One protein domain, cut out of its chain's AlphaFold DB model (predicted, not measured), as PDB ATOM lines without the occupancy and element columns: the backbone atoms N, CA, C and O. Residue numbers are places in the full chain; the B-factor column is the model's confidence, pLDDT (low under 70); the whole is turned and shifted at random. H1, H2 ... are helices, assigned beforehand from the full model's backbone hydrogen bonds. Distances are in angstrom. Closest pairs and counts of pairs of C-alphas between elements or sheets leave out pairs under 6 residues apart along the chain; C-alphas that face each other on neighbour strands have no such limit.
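AT A GLANCE: This is residues 260 to 338 of the 647 residues of the protein "DNTP triphosphohydrolase, putative" of Chondromyces apiculatus DSM 436 (UniProt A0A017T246). The long helix H1 sticks out with residues 260 to 268 from a small body, where it folds back into short H2; H5 crosses near H1, and H4 packs on H3. The 79 printed residues, all helix in class, have five named helices, H1 to H5; the whole is compact, radius of gyration 12.7 A, spanning 37 by 26 by 19 A.

IN THESE COORDINATES: H1, residues 260 to 282, begins at C-alpha 260 (84.867, 246.801, 301.211) and is 32.8 A long. H2 is residues 284 to 290, H3 299 to 309, H4 312 to 315. H5, residues 320 to 330, 15.1 A long, ends at C-alpha 330 (107.276, 235.846, 306.887).

HOW THE PARTS SIT: H1 touches H2 with residues 276 to 281 alone, a helical hairpin; the closest C-alphas, of Ala 280 and Arg 287, are 3.9 A apart. H5 is close to H1 but not clearly touching, at a steep tilt of 63 degrees; the closest C-alphas, of Ala 272 and Val 327, are 7.9 A apart. H3 touches H4, the closest C-alphas, of Pro 299 and Asp 314, 5.0 A apart. Every O i to N i+4 pair is within hydrogen-bond range in H1, H2 and H5, and 5 of 7 in H3.

THE WHOLE: The farthest C-alphas, of His 260 and Ser 295, are 41.0 A apart. The printed part has no cut, no link is long, and no printed residue is under pLDDT 70.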
ATOM      1  N   HIS A 260      84.935 248.110 300.555       88.50
ATOM      2  CA  HIS A 260      84.867 246.801 301.211       88.50
ATOM      3  C   HIS A 260      86.127 245.937 300.994       88.50
ATOM      4  O   HIS A 260      86.625 245.328 301.939       88.50
ATOM      5  N   THR A 261      86.700 245.924 299.784       92.38
ATOM      6  CA  THR A 261      87.974 245.227 299.528       92.38
ATOM      7  C   THR A 261      89.161 245.913 300.201       92.38
ATOM      8  O   THR A 261      90.021 245.215 300.718       92.38
ATOM      9  N   ALA A 262      89.218 247.250 300.230       91.50
ATOM     10  CA  ALA A 262      90.343 247.968 300.836       91.50
ATOM     11  C   ALA A 262      90.368 247.715 302.346       91.50
ATOM     12  O   ALA A 262      91.398 247.323 302.884       91.50
ATOM     13  N   ARG A 263      89.195 247.778 302.990       88.88
ATOM     14  CA  ARG A 263      88.996 247.365 304.385       88.88
ATOM     15  C   ARG A 263      89.466 245.929 304.620       88.88
ATOM     16  O   ARG A 263      90.282 245.692 305.504       88.88
ATOM     17  N   ALA A 264      89.019 244.969 303.806       93.12
ATOM     18  CA  ALA A 264      89.433 243.569 303.938       93.12
ATOM     19  C   ALA A 264      90.954 243.365 303.805       93.12
ATOM     20  O   ALA A 264      91.531 242.556 304.531       93.12
ATOM     21  N   VAL A 265      91.612 244.110 302.913       94.88
ATOM     22  CA  VAL A 265      93.071 244.071 302.735       94.88
ATOM     23  C   VAL A 265      93.792 244.701 303.928       94.88
ATOM     24  O   VAL A 265      94.755 244.110 304.418       94.88
ATOM     25  N   SER A 266      93.310 245.842 304.436       92.69
ATOM     26  CA  SER A 266      93.827 246.455 305.666       92.69
ATOM     27  C   SER A 266      93.784 245.457 306.816       92.69
ATOM     28  O   SER A 266      94.792 245.248 307.484       92.69
ATOM     29  N   TRP A 267      92.661 244.758 306.999       91.88
ATOM     30  CA  TRP A 267      92.523 243.736 308.037       91.88
ATOM     31  C   TRP A 267      93.434 242.528 307.839       91.88
ATOM     32  O   TRP A 267      93.982 242.015 308.812       91.88
ATOM     33  N   LEU A 268      93.639 242.087 306.601       96.19
ATOM     34  CA  LEU A 268      94.573 241.006 306.307       96.19
ATOM     35  C   LEU A 268      96.020 241.399 306.667       96.19
ATOM     36  O   LEU A 268      96.732 240.617 307.298       96.19
ATOM     37  N   LEU A 269      96.442 242.623 306.327       96.56
ATOM     38  CA  LEU A 269      97.749 243.148 306.730       96.56
ATOM     39  C   LEU A 269      97.837 243.332 308.253       96.56
ATOM     40  O   LEU A 269      98.847 242.963 308.853       96.56
ATOM     41  N   ASN A 270      96.769 243.821 308.890       94.00
ATOM     42  CA  ASN A 270      96.662 243.944 310.346       94.00
ATOM     43  C   ASN A 270      96.896 242.590 311.027       94.00
ATOM     44  O   ASN A 270      97.730 242.483 311.924       94.00
ATOM     45  N   ALA A 271      96.204 241.548 310.561       95.69
ATOM     46  CA  ALA A 271      96.315 240.195 311.086       95.69
ATOM     47  C   ALA A 271      97.750 239.656 310.969       95.69
ATOM     48  O   ALA A 271      98.273 239.117 311.945       95.69
ATOM     49  N   ALA A 272      98.410 239.854 309.822       97.75
ATOM     50  CA  ALA A 272      99.801 239.444 309.627       97.75
ATOM     51  C   ALA A 272     100.753 240.165 310.600       97.75
ATOM     52  O   ALA A 272     101.544 239.521 311.290       97.75
ATOM     53  N   LEU A 273     100.632 241.491 310.718       96.56
ATOM     54  CA  LEU A 273     101.454 242.303 311.620       96.56
ATOM     55  C   LEU A 273     101.224 241.946 313.098       96.56
ATOM     56  O   LEU A 273     102.186 241.829 313.860       96.56
ATOM     57  N   ARG A 274      99.967 241.731 313.509       95.44
ATOM     58  CA  ARG A 274      99.622 241.285 314.868       95.44
ATOM     59  C   ARG A 274     100.208 239.915 315.171       95.44
ATOM     60  O   ARG A 274     100.821 239.756 316.222       95.44
ATOM     61  N   ARG A 275     100.082 238.957 314.245       96.69
ATOM     62  CA  ARG A 275     100.627 237.609 314.441       96.69
ATOM     63  C   ARG A 275     102.145 237.633 314.561       96.69
ATOM     64  O   ARG A 275     102.686 237.012 315.471       96.69
ATOM     65  N   ALA A 276     102.825 238.385 313.694       96.94
ATOM     66  CA  ALA A 276     104.273 238.553 313.761       96.94
ATOM     67  C   ALA A 276     104.718 239.174 315.096       96.94
ATOM     68  O   ALA A 276     105.661 238.685 315.720       96.94
ATOM     69  N   ARG A 277     104.004 240.203 315.574       95.12
ATOM     70  CA  ARG A 277     104.257 240.821 316.881       95.12
ATOM     71  C   ARG A 277     104.047 239.841 318.037       95.12
ATOM     72  O   ARG A 277     104.894 239.784 318.921       95.12
ATOM     73  N   GLU A 278     102.946 239.090 318.049       95.19
ATOM     74  CA  GLU A 278     102.646 238.118 319.111       95.19
ATOM     75  C   GLU A 278     103.715 237.020 319.197       95.19
ATOM     76  O   GLU A 278     104.202 236.731 320.288       95.19
ATOM     77  N   LEU A 279     104.142 236.470 318.056       95.50
ATOM     78  CA  LEU A 279     105.215 235.470 317.998       95.50
ATOM     79  C   LEU A 279     106.550 236.029 318.510       95.50
ATOM     80  O   LEU A 279     107.206 235.410 319.344       95.50
ATOM     81  N   ALA A 280     106.930 237.225 318.060       94.56
ATOM     82  CA  ALA A 280     108.182 237.853 318.469       94.56
ATOM     83  C   ALA A 280     108.206 238.273 319.950       94.56
ATOM     84  O   ALA A 280     109.265 238.254 320.572       94.56
ATOM     85  N   MET A 281     107.053 238.621 320.527       92.62
ATOM     86  CA  MET A 281     106.921 238.882 321.966       92.62
ATOM     87  C   MET A 281     106.966 237.593 322.797       92.62
ATOM     88  O   MET A 281     107.442 237.614 323.928       92.62
ATOM     89  N   ALA A 282     106.472 236.477 322.255       94.38
ATOM     90  CA  ALA A 282     106.447 235.193 322.953       94.38
ATOM     91  C   ALA A 282     107.818 234.497 322.991       94.38
ATOM     92  O   ALA A 282     108.090 233.730 323.915       94.38
ATOM     93  N   SER A 283     108.672 234.732 321.992       93.50
ATOM     94  CA  SER A 283     109.929 234.007 321.818       93.50
ATOM     95  C   SER A 283     110.981 234.864 321.124       93.50
ATOM     96  O   SER A 283     110.798 235.335 320.001       93.50
ATOM     97  N   GLU A 284     112.149 234.992 321.755       90.75
ATOM     98  CA  GLU A 284     113.302 235.649 321.135       90.75
ATOM     99  C   GLU A 284     113.776 234.917 319.869       90.75
ATOM    100  O   GLU A 284     114.223 235.551 318.913       90.75
ATOM    101  N   THR A 285     113.636 233.591 319.824       91.56
ATOM    102  CA  THR A 285     114.007 232.809 318.635       91.56
ATOM    103  C   THR A 285     113.103 233.159 317.454       91.56
ATOM    104  O   THR A 285     113.602 233.373 316.347       91.56
ATOM    105  N   ASP A 286     111.795 233.286 317.697       92.06
ATOM    106  CA  ASP A 286     110.842 233.703 316.668       92.06
ATOM    107  C   ASP A 286     111.083 235.155 316.264       92.06
ATOM    108  O   ASP A 286     111.119 235.459 315.074       92.06
ATOM    109  N   ARG A 287     111.365 236.046 317.222       93.75
ATOM    110  CA  ARG A 287     111.742 237.438 316.942       93.75
ATOM    111  C   ARG A 287     112.913 237.531 315.966       93.75
ATOM    112  O   ARG A 287     112.804 238.250 314.979       93.75
ATOM    113  N   LEU A 288     114.002 236.795 316.198       91.25
ATOM    114  CA  LEU A 288     115.189 236.796 315.327       91.25
ATOM    115  C   LEU A 288     114.936 236.131 313.963       91.25
ATOM    116  O   LEU A 288     115.601 236.450 312.976       91.25
ATOM    117  N   HIS A 289     113.983 235.200 313.884       91.31
ATOM    118  CA  HIS A 289     113.553 234.632 312.607       91.31
ATOM    119  C   HIS A 289     112.721 235.631 311.800       91.31
ATOM    120  O   HIS A 289     112.973 235.815 310.606       91.31
ATOM    121  N   LEU A 290     111.761 236.292 312.445       95.00
ATOM    122  CA  LEU A 290     110.793 237.187 311.815       95.00
ATOM    123  C   LEU A 290     111.391 238.549 311.459       95.00
ATOM    124  O   LEU A 290     111.118 239.069 310.380       95.00
ATOM    125  N   PHE A 291     112.228 239.102 312.328       94.56
ATOM    126  CA  PHE A 291     112.867 240.401 312.161       94.56
ATOM    127  C   PHE A 291     114.371 240.189 312.013       94.56
ATOM    128  O   PHE A 291     115.005 239.565 312.864       94.56
ATOM    129  N   ALA A 292     114.941 240.650 310.899       80.38
ATOM    130  CA  ALA A 292     116.317 240.318 310.548       80.38
ATOM    131  C   ALA A 292     117.302 240.794 311.638       80.38
ATOM    132  O   ALA A 292     117.287 241.974 311.996       80.38
ATOM    133  N   PRO A 293     118.187 239.916 312.149       74.06
ATOM    134  CA  PRO A 293     119.218 240.330 313.083       74.06
ATOM    135  C   PRO A 293     120.237 241.202 312.348       74.06
ATOM    136  O   PRO A 293     120.825 240.790 311.347       74.06
ATOM    137  N   ALA A 294     120.449 242.412 312.847       78.94
ATOM    138  CA  ALA A 294     121.426 243.351 312.318       78.94
ATOM    139  C   ALA A 294     122.135 244.082 313.466       78.94
ATOM    140  O   ALA A 294     121.812 243.903 314.639       78.94
ATOM    141  N   SER A 295     123.115 244.922 313.125       82.88
ATOM    142  CA  SER A 295     123.807 245.783 314.097       82.88
ATOM    143  C   SER A 295     122.882 246.805 314.767       82.88
ATOM    144  O   SER A 295     123.207 247.315 315.836       82.88
ATOM    145  N   LYS A 296     121.740 247.101 314.142       86.00
ATOM    146  CA  LYS A 296     120.643 247.906 314.683       86.00
ATOM    147  C   LYS A 296     119.373 247.055 314.755       86.00
ATOM    148  O   LYS A 296     119.231 246.150 313.928       86.00
ATOM    149  N   PRO A 297     118.443 247.346 315.682       89.38
ATOM    150  CA  PRO A 297     117.153 246.668 315.706       89.38
ATOM    151  C   PRO A 297     116.395 246.888 314.390       89.38
ATOM    152  O   PRO A 297     116.548 247.917 313.722       89.38
ATOM    153  N   ASP A 298     115.568 245.919 314.003       95.50
ATOM    154  CA  ASP A 298     114.626 246.110 312.902       95.50
ATOM    155  C   ASP A 298     113.701 247.301 313.225       95.50
ATOM    156  O   ASP A 298     113.209 247.392 314.352       95.50
ATOM    157  N   PRO A 299     113.483 248.242 312.291       94.94
ATOM    158  CA  PRO A 299     112.775 249.479 312.597       94.94
ATOM    159  C   PRO A 299     111.281 249.257 312.877       94.94
ATOM    160  O   PRO A 299     110.706 249.978 313.694       94.94
ATOM    161  N   LEU A 300     110.655 248.239 312.269       95.75
ATOM    162  CA  LEU A 300     109.270 247.885 312.577       95.75
ATOM    163  C   LEU A 300     109.185 247.234 313.958       95.75
ATOM    164  O   LEU A 300     108.293 247.573 314.734       95.75
ATOM    165  N   TRP A 301     110.127 246.344 314.288       95.31
ATOM    166  CA  TRP A 301     110.198 245.759 315.628       95.31
ATOM    167  C   TRP A 301     110.419 246.825 316.708       95.31
ATOM    168  O   TRP A 301     109.676 246.855 317.685       95.31
ATOM    169  N   ALA A 302     111.374 247.737 316.507       94.75
ATOM    170  CA  ALA A 302     111.659 248.825 317.444       94.75
ATOM    171  C   ALA A 302     110.414 249.688 317.708       94.75
ATOM    172  O   ALA A 302     110.127 250.042 318.851       94.75
ATOM    173  N   LEU A 303     109.631 249.976 316.663       95.00
ATOM    174  CA  LEU A 303     108.348 250.661 316.804       95.00
ATOM    175  C   LEU A 303     107.320 249.811 317.570       95.00
ATOM    176  O   LEU A 303     106.634 250.324 318.451       95.00
ATOM    177  N   MET A 304     107.195 248.519 317.262       93.31
ATOM    178  CA  MET A 304     106.247 247.634 317.951       93.31
ATOM    179  C   MET A 304     106.558 247.479 319.448       93.31
ATOM    180  O   MET A 304     105.645 247.394 320.284       93.31
ATOM    181  N   GLU A 305     107.844 247.462 319.782       91.81
ATOM    182  CA  GLU A 305     108.365 247.354 321.138       91.81
ATOM    183  C   GLU A 305     108.144 248.655 321.921       91.81
ATOM    184  O   GLU A 305     107.439 248.640 322.936       91.81
ATOM    185  N   HIS A 306     108.621 249.788 321.397       93.31
ATOM    186  CA  HIS A 306     108.705 251.054 322.136       93.31
ATOM    187  C   HIS A 306     107.584 252.063 321.836       93.31
ATOM    188  O   HIS A 306     107.397 253.013 322.591       93.31
ATOM    189  N   GLY A 307     106.805 251.880 320.767       93.00
ATOM    190  CA  GLY A 307     105.745 252.816 320.380       93.00
ATOM    191  C   GLY A 307     106.262 254.248 320.214       93.00
ATOM    192  O   GLY A 307     107.257 254.479 319.533       93.00
ATOM    193  N   ASN A 308     105.613 255.205 320.875       91.62
ATOM    194  CA  ASN A 308     105.967 256.626 320.888       91.62
ATOM    195  C   ASN A 308     107.363 256.917 321.448       91.62
ATOM    196  O   ASN A 308     107.863 258.010 321.209       91.62
ATOM    197  N   GLU A 309     107.998 255.983 322.158       93.19
ATOM    198  CA  GLU A 309     109.356 256.135 322.701       93.19
ATOM    199  C   GLU A 309     110.439 255.595 321.755       93.19
ATOM    200  O   GLU A 309     111.627 255.670 322.064       93.19
ATOM    201  N   VAL A 310     110.057 255.068 320.581       94.94
ATOM    202  CA  VAL A 310     111.009 254.577 319.575       94.94
ATOM    203  C   VAL A 310     112.055 255.645 319.250       94.94
ATOM    204  O   VAL A 310     111.735 256.832 319.120       94.94
ATOM    205  N   SER A 311     113.319 255.245 319.096       94.00
ATOM    206  CA  SER A 311     114.352 256.188 318.675       94.00
ATOM    207  C   SER A 311     113.998 256.736 317.290       94.00
ATOM    208  O   SER A 311     113.618 255.981 316.389       94.00
ATOM    209  N   LEU A 312     114.137 258.050 317.096       92.31
ATOM    210  CA  LEU A 312     113.911 258.650 315.783       92.31
ATOM    211  C   LEU A 312     114.811 257.988 314.728       92.31
ATOM    212  O   LEU A 312     114.340 257.627 313.657       92.31
ATOM    213  N   SER A 313     116.067 257.694 315.071       91.25
ATOM    214  CA  SER A 313     117.014 257.031 314.165       91.25
ATOM    215  C   SER A 313     116.582 255.633 313.692       91.25
ATOM    216  O   SER A 313     116.990 255.194 312.614       91.25
ATOM    217  N   ASP A 314     115.765 254.924 314.477       92.12
ATOM    218  CA  ASP A 314     115.191 253.641 314.080       92.12
ATOM    219  C   ASP A 314     113.908 253.843 313.284       92.12
ATOM    220  O   ASP A 314     113.790 253.306 312.184       92.12
ATOM    221  N   TYR A 315     112.996 254.678 313.783       92.31
ATOM    222  CA  TYR A 315     111.729 254.977 313.115       92.31
ATOM    223  C   TYR A 315     111.924 255.527 311.699       92.31
ATOM    224  O   TYR A 315     111.196 255.179 310.777       92.31
ATOM    225  N   MET A 316     112.957 256.342 311.491       88.19
ATOM    226  CA  MET A 316     113.233 256.986 310.208       88.19
ATOM    227  C   MET A 316     113.702 256.020 309.116       88.19
ATOM    228  O   MET A 316     113.704 256.390 307.948       88.19
ATOM    229  N   ARG A 317     114.058 254.780 309.466       91.44
ATOM    230  CA  ARG A 317     114.368 253.720 308.493       91.44
ATOM    231  C   ARG A 317     113.127 252.936 308.062       91.44
ATOM    232  O   ARG A 317     113.253 252.012 307.265       91.44
ATOM    233  N   LEU A 318     111.960 253.251 308.625       93.50
ATOM    234  CA  LEU A 318     110.720 252.535 308.377       93.50
ATOM    235  C   LEU A 318     109.948 253.165 307.209       93.50
ATOM    236  O   LEU A 318     109.496 254.307 307.286       93.50
ATOM    237  N   ASP A 319     109.760 252.385 306.149       94.50
ATOM    238  CA  ASP A 319     108.913 252.697 304.999       94.50
ATOM    239  C   ASP A 319     108.107 251.460 304.562       94.50
ATOM    240  O   ASP A 319     108.184 250.390 305.176       94.50
ATOM    241  N   GLU A 320     107.279 251.591 303.524       95.06
ATOM    242  CA  GLU A 320     106.414 250.486 303.097       95.06
ATOM    243  C   GLU A 320     107.197 249.359 302.426       95.06
ATOM    244  O   GLU A 320     106.829 248.191 302.560       95.06
ATOM    245  N   ALA A 321     108.305 249.676 301.750       94.94
ATOM    246  CA  ALA A 321     109.169 248.673 301.136       94.94
ATOM    247  C   ALA A 321     109.769 247.739 302.195       94.94
ATOM    248  O   ALA A 321     109.810 246.522 301.989       94.94
ATOM    249  N   HIS A 322     110.162 248.281 303.353       95.62
ATOM    250  CA  HIS A 322     110.614 247.489 304.495       95.62
ATOM    251  C   HIS A 322     109.517 246.551 305.010       95.62
ATOM    252  O   HIS A 322     109.758 245.354 305.180       95.62
ATOM    253  N   VAL A 323     108.291 247.053 305.187       96.00
ATOM    254  CA  VAL A 323     107.149 246.225 305.623       96.00
ATOM    255  C   VAL A 323     106.861 245.109 304.614       96.00
ATOM    256  O   VAL A 323     106.700 243.955 305.009       96.00
ATOM    257  N   TRP A 324     106.859 245.397 303.311       95.75
ATOM    258  CA  TRP A 324     106.642 244.376 302.281       95.75
ATOM    259  C   TRP A 324     107.778 243.351 302.192       95.75
ATOM    260  O   TRP A 324     107.523 242.175 301.922       95.75
ATOM    261  N   SER A 325     109.018 243.766 302.456       96.19
ATOM    262  CA  SER A 325     110.167 242.868 302.618       96.19
ATOM    263  C   SER A 325     109.952 241.896 303.784       96.19
ATOM    264  O   SER A 325     110.139 240.687 303.623       96.19
ATOM    265  N   LEU A 326     109.475 242.393 304.930       96.88
ATOM    266  CA  LEU A 326     109.133 241.553 306.079       96.88
ATOM    267  C   LEU A 326     107.980 240.596 305.763       96.88
ATOM    268  O   LEU A 326     108.105 239.405 306.026       96.88
ATOM    269  N   VAL A 327     106.913 241.064 305.107       97.12
ATOM    270  CA  VAL A 327     105.820 240.191 304.638       97.12
ATOM    271  C   VAL A 327     106.357 239.085 303.726       97.12
ATOM    272  O   VAL A 327     105.973 237.928 303.874       97.12
ATOM    273  N   GLN A 328     107.279 239.399 302.810       96.31
ATOM    274  CA  GLN A 328     107.901 238.394 301.947       96.31
ATOM    275  C   GLN A 328     108.733 237.382 302.746       96.31
ATOM    276  O   GLN A 328     108.673 236.195 302.441       96.31
ATOM    277  N   ARG A 329     109.463 237.827 303.770       95.69
ATOM    278  CA  ARG A 329     110.227 236.959 304.679       95.69
ATOM    279  C   ARG A 329     109.319 236.054 305.514       95.69
ATOM    280  O   ARG A 329     109.610 234.877 305.690       95.69
ATOM    281  N   TRP A 330     108.206 236.576 306.020       97.81
ATOM    282  CA  TRP A 330     107.276 235.846 306.887       97.81
ATOM    283  C   TRP A 330     106.504 234.729 306.172       97.81
ATOM    284  O   TRP A 330     105.933 233.862 306.834       97.81
ATOM    285  N   ARG A 331     106.545 234.680 304.836       95.88
ATOM    286  CA  ARG A 331     106.066 233.529 304.048       95.88
ATOM    287  C   ARG A 331     106.878 232.255 304.301       95.88
ATOM    288  O   ARG A 331     106.347 231.167 304.122       95.88
ATOM    289  N   ASP A 332     108.111 232.384 304.777       93.31
ATOM    290  CA  ASP A 332     108.959 231.249 305.153       93.31
ATOM    291  C   ASP A 332     108.897 230.960 306.669       93.31
ATOM    292  O   ASP A 332     109.687 230.182 307.197       93.31
ATOM    293  N   SER A 333     107.958 231.589 307.393       94.62
ATOM    294  CA  SER A 333     107.752 231.353 308.825       94.62
ATOM    295  C   SER A 333     107.307 229.917 309.109       94.62
ATOM    296  O   SER A 333     106.502 229.331 308.373       94.62
ATOM    297  N   ASN A 334     107.771 229.377 310.240       93.00
ATOM    298  CA  ASN A 334     107.307 228.095 310.768       93.00
ATOM    299  C   ASN A 334     105.843 228.164 311.236       93.00
ATOM    300  O   ASN A 334     105.146 227.151 311.189       93.00
ATOM    301  N   ASP A 335     105.353 229.349 311.621       97.19
ATOM    302  CA  ASP A 335     103.956 229.548 312.009       97.19
ATOM    303  C   ASP A 335     103.033 229.488 310.776       97.19
ATOM    304  O   ASP A 335     103.112 230.360 309.902       97.19
ATOM    305  N   PRO A 336     102.135 228.487 310.679       97.75
ATOM    306  CA  PRO A 336     101.291 228.298 309.501       97.75
ATOM    307  C   PRO A 336     100.297 229.447 309.297       97.75
ATOM    308  O   PRO A 336      99.996 229.789 308.154       97.75
ATOM    309  N   THR A 337      99.842 230.083 310.383       98.12
ATOM    310  CA  THR A 337      98.923 231.227 310.322       98.12
ATOM    311  C   THR A 337      99.591 232.434 309.682       98.12
ATOM    312  O   THR A 337      99.074 232.959 308.701       98.12
ATOM    313  N   LEU A 338     100.752 232.851 310.188       98.38
ATOM    314  CA  LEU A 338     101.493 233.980 309.631       98.38
ATOM    315  C   LEU A 338     101.881 233.733 308.170       98.38
ATOM    316  O   LEU A 338     101.733 234.629 307.335       98.38
TER     317      LEU A 338